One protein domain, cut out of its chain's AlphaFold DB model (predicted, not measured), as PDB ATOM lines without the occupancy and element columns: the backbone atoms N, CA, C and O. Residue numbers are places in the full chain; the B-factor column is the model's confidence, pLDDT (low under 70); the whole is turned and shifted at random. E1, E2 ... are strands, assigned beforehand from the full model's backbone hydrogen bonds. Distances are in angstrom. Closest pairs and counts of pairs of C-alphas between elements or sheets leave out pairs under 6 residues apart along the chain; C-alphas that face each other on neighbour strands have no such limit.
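What this domain is: This is residues 9 to 102 of the 102 residues of the protein "Hypothetical protein" of Adineta steineri (UniProt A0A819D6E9). With little regular structure, this domain is a folded sheet, one strongly twisted sheet bent back on itself like part of a barrel: E3 and E6 face E2, E5 and E4, with E1 as the hinge. Long loops join most strands. The 94 printed residues hold six named strands, all antiparallel in the order E3, E6, E1, E2, E5, E4, and no named helix; the class is all strand, with 36 residues in strands. It is compact, radius of gyration of the C-alphas 13.2 A, spanning 39 by 28 by 21 A.

How they stand to each other: E1, residues 9 to 18, bends by 56 degrees at residue 12. It forms a hairpin with E2, residues 21 to 24, N 15 and O 23 being 2.9 A apart. Edge strand E3, residues 37 to 41, neighbours E6, residues 96 to 101: N 38 and O 99, 2.9 A. Edge strand E4, residues 57 to 62, forms a hairpin with E5, residues 76 to 80: N 61 and O 77, 2.8 A.

Where its parts are: E1 runs 25.1 A from C-alpha 9 at (27.101, -7.842, 15.703); E6 runs 16.0 A to C-alpha 101 at (30.778, -2.994, 19.448).

The domain as a whole: The printed part has no cut. The links E2 to E3, E3 to E4, E4 to E5 and E5 to E6 are long. Confidence is under 70 in residues 42 to 52, 85 to 94 and 101 to 102.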
ATOM      1  N   LYS A   9      27.966  -7.599  16.858       83.19
ATOM      2  CA  LYS A   9      27.101  -7.842  15.703       83.19
ATOM      3  C   LYS A   9      27.884  -7.701  14.403       83.19
ATOM      4  O   LYS A   9      28.448  -6.645  14.131       83.19
ATOM      5  N   HIS A  10      27.885  -8.750  13.581       85.69
ATOM      6  CA  HIS A  10      28.373  -8.665  12.204       85.69
ATOM      7  C   HIS A  10      27.430  -7.787  11.372       85.69
ATOM      8  O   HIS A  10      26.219  -8.017  11.358       85.69
ATOM      9  N   ILE A  11      27.995  -6.813  10.664       87.81
ATOM     10  CA  ILE A  11      27.248  -5.848   9.852       87.81
ATOM     11  C   ILE A  11      27.395  -6.199   8.376       87.81
ATOM     12  O   ILE A  11      26.414  -6.494   7.702       87.81
ATOM     13  N   CYS A  12      28.637  -6.188   7.889       90.69
ATOM     14  CA  CYS A  12      28.966  -6.248   6.473       90.69
ATOM     15  C   CYS A  12      30.340  -6.874   6.240       90.69
ATOM     16  O   CYS A  12      31.183  -6.942   7.135       90.69
ATOM     17  N   GLY A  13      30.578  -7.279   4.995       89.94
ATOM     18  CA  GLY A  13      31.906  -7.651   4.527       89.94
ATOM     19  C   GLY A  13      32.732  -6.451   4.056       89.94
ATOM     20  O   GLY A  13      32.241  -5.328   3.916       89.94
ATOM     21  N   GLY A  14      33.995  -6.714   3.743       89.31
ATOM     22  CA  GLY A  14      34.871  -5.772   3.052       89.31
ATOM     23  C   GLY A  14      35.989  -6.480   2.297       89.31
ATOM     24  O   GLY A  14      36.154  -7.698   2.399       89.31
ATOM     25  N   THR A  15      36.776  -5.709   1.550       88.06
ATOM     26  CA  THR A  15      37.991  -6.200   0.882       88.06
ATOM     27  C   THR A  15      39.141  -5.206   1.007       88.06
ATOM     28  O   THR A  15      38.921  -3.998   0.998       88.06
ATOM     29  N   PHE A  16      40.377  -5.689   1.119       87.19
ATOM     30  CA  PHE A  16      41.548  -4.816   1.138       87.19
ATOM     31  C   PHE A  16      41.867  -4.358  -0.277       87.19
ATOM     32  O   PHE A  16      42.039  -5.174  -1.179       87.19
ATOM     33  N   ILE A  17      41.990  -3.047  -0.452       89.31
ATOM     34  CA  ILE A  17      42.489  -2.449  -1.699       89.31
ATOM     35  C   ILE A  17      43.936  -1.976  -1.553       89.31
ATOM     36  O   ILE A  17      44.663  -1.861  -2.534       89.31
ATOM     37  N   THR A  18      44.366  -1.736  -0.314       88.62
ATOM     38  CA  THR A  18      45.762  -1.528   0.073       88.62
ATOM     39  C   THR A  18      45.968  -2.108   1.478       88.62
ATOM     40  O   THR A  18      44.985  -2.409   2.160       88.62
ATOM     41  N   PRO A  19      47.210  -2.211   1.973       87.38
ATOM     42  CA  PRO A  19      47.450  -2.745   3.311       87.38
ATOM     43  C   PRO A  19      46.878  -1.926   4.479       87.38
ATOM     44  O   PRO A  19      46.838  -2.429   5.597       87.38
ATOM     45  N   GLU A  20      46.465  -0.679   4.247       90.38
ATOM     46  CA  GLU A  20      45.839   0.180   5.265       90.38
ATOM     47  C   GLU A  20      44.376   0.500   4.956       90.38
ATOM     48  O   GLU A  20      43.717   1.120   5.788       90.38
ATOM     49  N   TYR A  21      43.869   0.134   3.774       92.06
ATOM     50  CA  TYR A  21      42.546   0.546   3.318       92.06
ATOM     51  C   TYR A  21      41.673  -0.650   2.957       92.06
ATOM     52  O   TYR A  21      41.983  -1.424   2.044       92.06
ATOM     53  N   THR A  22      40.532  -0.717   3.630       92.19
ATOM     54  CA  THR A  22      39.428  -1.626   3.341       92.19
ATOM     55  C   THR A  22      38.354  -0.891   2.562       92.19
ATOM     56  O   THR A  22      37.910   0.178   2.972       92.19
ATOM     57  N   LEU A  23      37.909  -1.486   1.467       93.44
ATOM     58  CA  LEU A  23      36.718  -1.103   0.733       93.44
ATOM     59  C   LEU A  23      35.501  -1.848   1.284       93.44
ATOM     60  O   LEU A  23      35.562  -3.054   1.531       93.44
ATOM     61  N   THR A  24      34.394  -1.136   1.448       94.50
ATOM     62  CA  THR A  24      33.093  -1.693   1.829       94.50
ATOM     63  C   THR A  24      31.966  -0.837   1.243       94.50
ATOM     64  O   THR A  24      32.231   0.095   0.481       94.50
ATOM     65  N   ALA A  25      30.720  -1.165   1.563       95.19
ATOM     66  CA  ALA A  25      29.562  -0.368   1.194       95.19
ATOM     67  C   ALA A  25      29.331   0.757   2.214       95.19
ATOM     68  O   ALA A  25      29.587   0.604   3.412       95.19
ATOM     69  N   GLU A  26      28.845   1.898   1.746       94.94
ATOM     70  CA  GLU A  26      28.591   3.057   2.596       94.94
ATOM     71  C   GLU A  26      27.376   2.857   3.498       94.94
ATOM     72  O   GLU A  26      27.409   3.243   4.669       94.94
ATOM     73  N   HIS A  27      26.332   2.185   3.010       93.75
ATOM     74  CA  HIS A  27      25.134   1.910   3.800       93.75
ATOM     75  C   HIS A  27      25.435   1.084   5.065       93.75
ATOM     76  O   HIS A  27      24.660   1.101   6.019       93.75
ATOM     77  N   CYS A  28      26.570   0.378   5.092       92.06
ATOM     78  CA  CYS A  28      27.049  -0.345   6.265       92.06
ATOM     79  C   CYS A  28      27.567   0.581   7.370       92.06
ATOM     80  O   CYS A  28      27.629   0.161   8.519       92.06
ATOM     81  N   LEU A  29      27.985   1.805   7.029       90.81
ATOM     82  CA  LEU A  29      28.706   2.716   7.921       90.81
ATOM     83  C   LEU A  29      27.960   4.034   8.173       90.81
ATOM     84  O   LEU A  29      28.170   4.643   9.216       90.81
ATOM     85  N   TYR A  30      27.095   4.486   7.255       85.00
ATOM     86  CA  TYR A  30      26.547   5.856   7.265       85.00
ATOM     87  C   TYR A  30      25.754   6.237   8.529       85.00
ATOM     88  O   TYR A  30      25.593   7.418   8.813       85.00
ATOM     89  N   SER A  31      25.244   5.252   9.274       83.75
ATOM     90  CA  SER A  31      24.468   5.449  10.510       83.75
ATOM     91  C   SER A  31      25.181   4.941  11.766       83.75
ATOM     92  O   SER A  31      24.540   4.754  12.798       83.75
ATOM     93  N   ILE A  32      26.484   4.662  11.686       84.06
ATOM     94  CA  ILE A  32      27.242   4.033  12.770       84.06
ATOM     95  C   ILE A  32      28.375   4.955  13.204       84.06
ATOM     96  O   ILE A  32      29.139   5.455  12.380       84.06
ATOM     97  N   ASP A  33      28.492   5.166  14.515       85.06
ATOM     98  CA  ASP A  33      29.635   5.874  15.080       85.06
ATOM     99  C   ASP A  33      30.915   5.071  14.821       85.06
ATOM    100  O   ASP A  33      30.977   3.876  15.099       85.06
ATOM    101  N   ILE A  34      31.952   5.733  14.308       81.44
ATOM    102  CA  ILE A  34      33.247   5.122  13.986       81.44
ATOM    103  C   ILE A  34      33.859   4.427  15.208       81.44
ATOM    104  O   ILE A  34      34.502   3.389  15.059       81.44
ATOM    105  N   SER A  35      33.653   4.984  16.406       83.12
ATOM    106  CA  SER A  35      34.136   4.402  17.663       83.12
ATOM    107  C   SER A  35      33.526   3.035  17.960       83.12
ATOM    108  O   SER A  35      34.149   2.231  18.651       83.12
ATOM    109  N   ASN A  36      32.369   2.742  17.362       85.31
ATOM    110  CA  ASN A  36      31.677   1.480  17.526       85.31
ATOM    111  C   ASN A  36      32.046   0.444  16.467       85.31
ATOM    112  O   ASN A  36      31.425  -0.609  16.439       85.31
ATOM    113  N   ILE A  37      32.997   0.706  15.569       86.31
ATOM    114  CA  ILE A  37      33.278  -0.196  14.449       86.31
ATOM    115  C   ILE A  37      34.616  -0.911  14.660       86.31
ATOM    116  O   ILE A  37      35.659  -0.299  14.888       86.31
ATOM    117  N   GLU A  38      34.594  -2.234  14.520       86.56
ATOM    118  CA  GLU A  38      35.761  -3.109  14.614       86.56
ATOM    119  C   GLU A  38      35.926  -3.904  13.313       86.56
ATOM    120  O   GLU A  38      34.975  -4.517  12.820       86.56
ATOM    121  N   ILE A  39      37.142  -3.918  12.754       86.56
ATOM    122  CA  ILE A  39      37.469  -4.757  11.597       86.56
ATOM    123  C   ILE A  39      38.114  -6.048  12.069       86.56
ATOM    124  O   ILE A  39      39.067  -6.043  12.852       86.56
ATOM    125  N   ARG A  40      37.628  -7.158  11.518       85.06
ATOM    126  CA  ARG A  40      38.163  -8.483  11.789       85.06
ATOM    127  C   ARG A  40      38.539  -9.220  10.523       85.06
ATOM    128  O   ARG A  40      37.787  -9.222   9.549       85.06
ATOM    129  N   ILE A  41      39.684  -9.887  10.567       79.19
ATOM    130  CA  ILE A  41      40.218 -10.661   9.444       79.19
ATOM    131  C   ILE A  41      40.478 -12.109   9.836       79.19
ATOM    132  O   ILE A  41      40.677 -12.407  11.009       79.19
ATOM    133  N   CYS A  42      40.513 -13.002   8.845       69.06
ATOM    134  CA  CYS A  42      40.905 -14.407   9.026       69.06
ATOM    135  C   CYS A  42      40.104 -15.179  10.079       69.06
ATOM    136  O   CYS A  42      40.571 -16.190  10.594       69.06
ATOM    137  N   ILE A  43      38.876 -14.749  10.360       67.62
ATOM    138  CA  ILE A  43      38.002 -15.470  11.277       67.62
ATOM    139  C   ILE A  43      37.339 -16.610  10.519       67.62
ATOM    140  O   ILE A  43      36.515 -16.396   9.626       67.62
ATOM    141  N   THR A  44      37.711 -17.831  10.887       61.38
ATOM    142  CA  THR A  44      37.040 -19.058  10.437       61.38
ATOM    143  C   THR A  44      36.002 -19.543  11.454       61.38
ATOM    144  O   THR A  44      35.025 -20.182  11.069       61.38
ATOM    145  N   ASN A  45      36.176 -19.195  12.735       59.56
ATOM    146  CA  ASN A  45      35.275 -19.506  13.844       59.56
ATOM    147  C   ASN A  45      35.365 -18.398  14.916       59.56
ATOM    148  O   ASN A  45      36.425 -17.807  15.105       59.56
ATOM    149  N   SER A  46      34.278 -18.142  15.643       57.66
ATOM    150  CA  SER A  46      34.159 -17.201  16.770       57.66
ATOM    151  C   SER A  46      35.255 -17.345  17.835       57.66
ATOM    152  O   SER A  46      35.590 -16.376  18.508       57.66
ATOM    153  N   ASN A  47      35.826 -18.544  17.980       57.66
ATOM    154  CA  ASN A  47      36.893 -18.828  18.944       57.66
ATOM    155  C   ASN A  47      38.306 -18.464  18.438       57.66
ATOM    156  O   ASN A  47      39.261 -18.561  19.202       57.66
ATOM    157  N   ASP A  48      38.447 -18.030  17.182       62.22
ATOM    158  CA  ASP A  48      39.721 -17.671  16.528       62.22
ATOM    159  C   ASP A  48      40.021 -16.156  16.604       62.22
ATOM    160  O   ASP A  48      40.725 -15.554  15.783       62.22
ATOM    161  N   ILE A  49      39.430 -15.486  17.597       62.59
ATOM    162  CA  ILE A  49      39.650 -14.062  17.839       62.59
ATOM    163  C   ILE A  49      40.939 -13.915  18.647       62.59
ATOM    164  O   ILE A  49      40.940 -13.918  19.876       62.59
ATOM    165  N   SER A  50      42.057 -13.765  17.942       64.81
ATOM    166  CA  SER A  50      43.298 -13.267  18.535       64.81
ATOM    167  C   SER A  50      43.438 -11.762  18.294       64.81
ATOM    168  O   SER A  50      42.955 -11.238  17.290       64.81
ATOM    169  N   TYR A  51      44.176 -11.063  19.164       61.22
ATOM    170  CA  TYR A  51      44.526  -9.642  18.980       61.22
ATOM    171  C   TYR A  51      45.140  -9.344  17.603       61.22
ATOM    172  O   TYR A  51      45.018  -8.241  17.077       61.22
ATOM    173  N   LYS A  52      45.789 -10.346  16.998       65.00
ATOM    174  CA  LYS A  52      46.419 -10.228  15.684       65.00
ATOM    175  C   LYS A  52      45.389 -10.040  14.561       65.00
ATOM    176  O   LYS A  52      45.713  -9.417  13.556       65.00
ATOM    177  N   ASN A  53      44.159 -10.506  14.767       75.19
ATOM    178  CA  ASN A  53      43.074 -10.503  13.787       75.19
ATOM    179  C   ASN A  53      42.114  -9.307  13.946       75.19
ATOM    180  O   ASN A  53      41.185  -9.171  13.150       75.19
ATOM    181  N   LEU A  54      42.328  -8.456  14.960       80.06
ATOM    182  CA  LEU A  54      41.496  -7.293  15.282       80.06
ATOM    183  C   LEU A  54      42.194  -5.991  14.893       80.06
ATOM    184  O   LEU A  54      43.300  -5.717  15.364       80.06
ATOM    185  N   PHE A  55      41.542  -5.172  14.076       85.19
ATOM    186  CA  PHE A  55      42.067  -3.884  13.631       85.19
ATOM    187  C   PHE A  55      41.146  -2.758  14.080       85.19
ATOM    188  O   PHE A  55      39.938  -2.787  13.828       85.19
ATOM    189  N   SER A  56      41.740  -1.760  14.732       84.94
ATOM    190  CA  SER A  56      41.041  -0.532  15.081       84.94
ATOM    191  C   SER A  56      40.984   0.388  13.869       84.94
ATOM    192  O   SER A  56      41.817   0.334  12.959       84.94
ATOM    193  N   ILE A  57      39.975   1.250  13.845       89.94
ATOM    194  CA  ILE A  57      39.754   2.156  12.725       89.94
ATOM    195  C   ILE A  57      40.416   3.490  13.010       89.94
ATOM    196  O   ILE A  57      40.159   4.137  14.020       89.94
ATOM    197  N   ARG A  58      41.250   3.928  12.068       91.75
ATOM    198  CA  ARG A  58      41.853   5.258  12.085       91.75
ATOM    199  C   ARG A  58      40.935   6.306  11.484       91.75
ATOM    200  O   ARG A  58      40.937   7.450  11.929       91.75
ATOM    201  N   LYS A  59      40.231   5.954  10.407       92.56
ATOM    202  CA  LYS A  59      39.351   6.879   9.688       92.56
ATOM    203  C   LYS A  59      38.337   6.126   8.838       92.56
ATOM    204  O   LYS A  59      38.705   5.170   8.166       92.56
ATOM    205  N   VAL A  60      37.112   6.632   8.784       93.50
ATOM    206  CA  VAL A  60      36.126   6.265   7.760       93.50
ATOM    207  C   VAL A  60      36.040   7.395   6.736       93.50
ATOM    208  O   VAL A  60      36.079   8.575   7.089       93.50
ATOM    209  N   ILE A  61      35.991   7.036   5.458       95.12
ATOM    210  CA  ILE A  61      35.846   7.953   4.330       95.12
ATOM    211  C   ILE A  61      34.592   7.522   3.578       95.12
ATOM    212  O   ILE A  61      34.593   6.501   2.888       95.12
ATOM    213  N   LEU A  62      33.537   8.308   3.751       95.00
ATOM    214  CA  LEU A  62      32.266   8.148   3.057       95.00
ATOM    215  C   LEU A  62      32.333   8.839   1.689       95.00
ATOM    216  O   LEU A  62      33.053   9.832   1.513       95.00
ATOM    217  N   HIS A  63      31.608   8.313   0.713       96.25
ATOM    218  CA  HIS A  63      31.476   8.912  -0.598       96.25
ATOM    219  C   HIS A  63      30.564  10.141  -0.518       96.25
ATOM    220  O   HIS A  63      29.377  10.060  -0.231       96.25
ATOM    221  N   LYS A  64      31.114  11.312  -0.858       96.00
ATOM    222  CA  LYS A  64      30.421  12.615  -0.782       96.00
ATOM    223  C   LYS A  64      29.046  12.671  -1.473       96.00
ATOM    224  O   LYS A  64      28.196  13.452  -1.068       96.00
ATOM    225  N   ASP A  65      28.858  11.862  -2.515       97.06
ATOM    226  CA  ASP A  65      27.638  11.817  -3.328       97.06
ATOM    227  C   ASP A  65      26.786  10.560  -3.055       97.06
ATOM    228  O   ASP A  65      26.007  10.152  -3.923       97.06
ATOM    229  N   PHE A  66      26.978   9.882  -1.919       96.44
ATOM    230  CA  PHE A  66      26.127   8.755  -1.536       96.44
ATOM    231  C   PHE A  66      24.680   9.202  -1.342       96.44
ATOM    232  O   PHE A  66      24.392  10.247  -0.756       96.44
ATOM    233  N   ASN A  67      23.752   8.394  -1.850       95.31
ATOM    234  CA  ASN A  67      22.328   8.646  -1.719       95.31
ATOM    235  C   ASN A  67      21.634   7.435  -1.072       95.31
ATOM    236  O   ASN A  67      21.448   6.425  -1.754       95.31
ATOM    237  N   PRO A  68      21.169   7.539   0.188       93.00
ATOM    238  CA  PRO A  68      20.589   6.409   0.919       93.00
ATOM    239  C   PRO A  68      19.244   5.927   0.354       93.00
ATOM    240  O   PRO A  68      18.851   4.792   0.599       93.00
ATOM    241  N   ASN A  69      18.543   6.749  -0.435       95.06
ATOM    242  CA  ASN A  69      17.264   6.366  -1.044       95.06
ATOM    243  C   ASN A  69      17.447   5.548  -2.329       95.06
ATOM    244  O   ASN A  69      16.558   4.796  -2.718       95.06
ATOM    245  N   THR A  70      18.578   5.722  -3.016       96.38
ATOM    246  CA  THR A  70      18.854   5.076  -4.315       96.38
ATOM    247  C   THR A  70      20.041   4.120  -4.275       96.38
ATOM    248  O   THR A  70      20.284   3.431  -5.261       96.38
ATOM    249  N   TYR A  71      20.798   4.102  -3.174       95.00
ATOM    250  CA  TYR A  71      22.087   3.416  -3.033       95.00
ATOM    251  C   TYR A  71      23.115   3.818  -4.101       95.00
ATOM    252  O   TYR A  71      24.084   3.107  -4.374       95.00
ATOM    253  N   LYS A  72      22.931   4.984  -4.732       97.62
ATOM    254  CA  LYS A  72      23.919   5.515  -5.666       97.62
ATOM    255  C   LYS A  72      25.184   5.871  -4.890       97.62
ATOM    256  O   LYS A  72      25.101   6.543  -3.867       97.62
ATOM    257  N   ASN A  73      26.332   5.455  -5.424       97.25
ATOM    258  CA  ASN A  73      27.652   5.628  -4.814       97.25
ATOM    259  C   ASN A  73      27.781   4.971  -3.429       97.25
ATOM    260  O   ASN A  73      28.406   5.529  -2.536       97.25
ATOM    261  N   ASP A  74      27.183   3.790  -3.258       96.75
ATOM    262  CA  ASP A  74      27.261   2.982  -2.039       96.75
ATOM    263  C   ASP A  74      28.642   2.323  -1.867       96.75
ATOM    264  O   ASP A  74      28.824   1.116  -2.029       96.75
ATOM    265  N   ILE A  75      29.651   3.152  -1.609       96.75
ATOM    266  CA  ILE A  75      31.054   2.756  -1.537       96.75
ATOM    267  C   ILE A  75      31.769   3.591  -0.476       96.75
ATOM    268  O   ILE A  75      31.729   4.813  -0.502       96.75
ATOM    269  N   ALA A  76      32.463   2.941   0.449       96.00
ATOM    270  CA  ALA A  76      33.195   3.621   1.507       96.00
ATOM    271  C   ALA A  76      34.561   2.979   1.737       96.00
ATOM    272  O   ALA A  76      34.777   1.791   1.476       96.00
ATOM    273  N   LEU A  77      35.489   3.783   2.254       95.31
ATOM    274  CA  LEU A  77      36.809   3.321   2.662       95.31
ATOM    275  C   LEU A  77      36.959   3.397   4.172       95.31
ATOM    276  O   LEU A  77      36.643   4.406   4.800       95.31
ATOM    277  N   ILE A  78      37.546   2.354   4.739       94.00
ATOM    278  CA  ILE A  78      37.988   2.326   6.124       94.00
ATOM    279  C   ILE A  78      39.509   2.276   6.120       94.00
ATOM    280  O   ILE A  78      40.107   1.363   5.554       94.00
ATOM    281  N   ARG A  79      40.135   3.262   6.760       93.62
ATOM    282  CA  ARG A  79      41.568   3.275   7.028       93.62
ATOM    283  C   ARG A  79      41.839   2.645   8.389       93.62
ATOM    284  O   ARG A  79      41.287   3.098   9.393       93.62
ATOM    285  N   LEU A  80      42.721   1.659   8.420       90.06
ATOM    286  CA  LEU A  80      43.139   0.962   9.635       90.06
ATOM    287  C   LEU A  80      44.141   1.790  10.453       90.06
ATOM    288  O   LEU A  80      44.843   2.656   9.923       90.06
ATOM    289  N   ASP A  81      44.204   1.517  11.753       89.12
ATOM    290  CA  ASP A  81      45.200   2.064  12.682       89.12
ATOM    291  C   ASP A  81      46.627   1.612  12.353       89.12
ATOM    292  O   ASP A  81      47.574   2.391  12.489       89.12
ATOM    293  N   ARG A  82      46.764   0.378  11.858       86.88
ATOM    294  CA  ARG A  82      48.027  -0.236  11.458       86.88
ATOM    295  C   ARG A  82      47.906  -1.002  10.143       86.88
ATOM    296  O   ARG A  82      46.850  -1.523   9.791       86.88
ATOM    297  N   SER A  83      49.030  -1.088   9.440       84.69
ATOM    298  CA  SER A  83      49.138  -1.773   8.155       84.69
ATOM    299  C   SER A  83      49.140  -3.294   8.306       84.69
ATOM    300  O   SER A  83      49.791  -3.851   9.191       84.69
ATOM    301  N   ILE A  84      48.473  -3.977   7.380       77.69
ATOM    302  CA  ILE A  84      48.385  -5.442   7.336       77.69
ATOM    303  C   ILE A  84      49.669  -6.095   6.798       77.69
ATOM    304  O   ILE A  84      49.853  -7.301   6.944       77.69
ATOM    305  N   VAL A  85      50.621  -5.318   6.256       67.31
ATOM    306  CA  VAL A  85      51.898  -5.846   5.716       67.31
ATOM    307  C   VAL A  85      52.715  -6.627   6.756       67.31
ATOM    308  O   VAL A  85      53.500  -7.492   6.380       67.31
ATOM    309  N   GLN A  86      52.494  -6.426   8.061       56.03
ATOM    310  CA  GLN A  86      53.131  -7.263   9.089       56.03
ATOM    311  C   GLN A  86      52.705  -8.746   9.056       56.03
ATOM    312  O   GLN A  86      53.302  -9.561   9.756       56.03
ATOM    313  N   MET A  87      51.734  -9.131   8.224       55.09
ATOM    314  CA  MET A  87      51.299 -10.514   8.039       55.09
ATOM    315  C   MET A  87      51.507 -10.998   6.597       55.09
ATOM    316  O   MET A  87      50.549 -11.281   5.880       55.09
ATOM    317  N   LEU A  88      52.763 -11.202   6.192       52.69
ATOM    318  CA  LEU A  88      53.177 -11.871   4.938       52.69
ATOM    319  C   LEU A  88      52.614 -13.308   4.727       52.69
ATOM    320  O   LEU A  88      53.003 -13.986   3.782       52.69
ATOM    321  N   TYR A  89      51.680 -13.766   5.569       54.59
ATOM    322  CA  TYR A  89      51.067 -15.097   5.562       54.59
ATOM    323  C   TYR A  89      49.538 -15.084   5.431       54.59
ATOM    324  O   TYR A  89      48.918 -16.143   5.529       54.59
ATOM    325  N   LEU A  90      48.905 -13.922   5.230       58.12
ATOM    326  CA  LEU A  90      47.461 -13.911   5.011       58.12
ATOM    327  C   LEU A  90      47.123 -14.626   3.694       58.12
ATOM    328  O   LEU A  90      47.702 -14.299   2.653       58.12
ATOM    329  N   PRO A  91      46.197 -15.602   3.705       57.09
ATOM    330  CA  PRO A  91      45.788 -16.273   2.487       57.09
ATOM    331  C   PRO A  91      45.206 -15.249   1.512       57.09
ATOM    332  O   PRO A  91      44.526 -14.294   1.898       57.09
ATOM    333  N   ARG A  92      45.443 -15.489   0.219       56.62
ATOM    334  CA  ARG A  92      45.062 -14.625  -0.913       56.62
ATOM    335  C   ARG A  92      43.552 -14.303  -0.994       56.62
ATOM    336  O   ARG A  92      43.159 -13.460  -1.788       56.62
ATOM    337  N   PHE A  93      42.733 -14.940  -0.151       58.25
ATOM    338  CA  PHE A  93      41.284 -14.772  -0.009       58.25
ATOM    339  C   PHE A  93      40.895 -14.484   1.449       58.25
ATOM    340  O   PHE A  93      40.094 -15.195   2.057       58.25
ATOM    341  N   THR A  94      41.510 -13.470   2.055       66.50
ATOM    342  CA  THR A  94      41.160 -13.077   3.424       66.50
ATOM    343  C   THR A  94      39.804 -12.377   3.423       66.50
ATOM    344  O   THR A  94      39.681 -11.249   2.953       66.50
ATOM    345  N   HIS A  95      38.781 -13.053   3.949       73.50
ATOM    346  CA  HIS A  95      37.489 -12.432   4.225       73.50
ATOM    347  C   HIS A  95      37.639 -11.399   5.345       73.50
ATOM    348  O   HIS A  95      38.206 -11.698   6.402       73.50
ATOM    349  N   ILE A  96      37.116 -10.198   5.101       80.88
ATOM    350  CA  ILE A  96      37.034  -9.128   6.092       80.88
ATOM    351  C   ILE A  96      35.596  -9.018   6.551       80.88
ATOM    352  O   ILE A  96      34.679  -8.946   5.731       80.88
ATOM    353  N   TYR A  97      35.430  -8.954   7.860       86.12
ATOM    354  CA  TYR A  97      34.148  -8.788   8.510       86.12
ATOM    355  C   TYR A  97      34.164  -7.498   9.328       86.12
ATOM    356  O   TYR A  97      35.110  -7.233  10.073       86.12
ATOM    357  N   ILE A  98      33.114  -6.699   9.176       86.38
ATOM    358  CA  ILE A  98      32.911  -5.438   9.885       86.38
ATOM    359  C   ILE A  98      31.890  -5.689  10.988       86.38
ATOM    360  O   ILE A  98      30.796  -6.199  10.730       86.38
ATOM    361  N   PHE A  99      32.262  -5.340  12.214       85.12
ATOM    362  CA  PHE A  99      31.473  -5.556  13.419       85.12
ATOM    363  C   PHE A  99      31.134  -4.239  14.105       85.12
ATOM    364  O   PHE A  99      31.952  -3.321  14.075       85.12
ATOM    365  N   THR A 100      29.979  -4.176  14.776       82.25
ATOM    366  CA  THR A 100      29.749  -3.154  15.805       82.25
ATOM    367  C   THR A 100      30.174  -3.669  17.178       82.25
ATOM    368  O   THR A 100      29.881  -4.822  17.517       82.25
ATOM    369  N   SER A 101      30.814  -2.835  17.994       66.12
ATOM    370  CA  SER A 101      30.778  -2.994  19.448       66.12
ATOM    371  C   SER A 101      29.413  -2.538  19.957       66.12
ATOM    372  O   SER A 101      28.930  -1.483  19.543       66.12
ATOM    373  N   GLU A 102      28.779  -3.367  20.786       56.28
ATOM    374  CA  GLU A 102      27.693  -2.910  21.666       56.28
ATOM    375  C   GLU A 102      28.215  -1.901  22.694       56.28
ATOM    376  O   GLU A 102      29.381  -2.064  23.133       56.28
TER     377      GLU A 102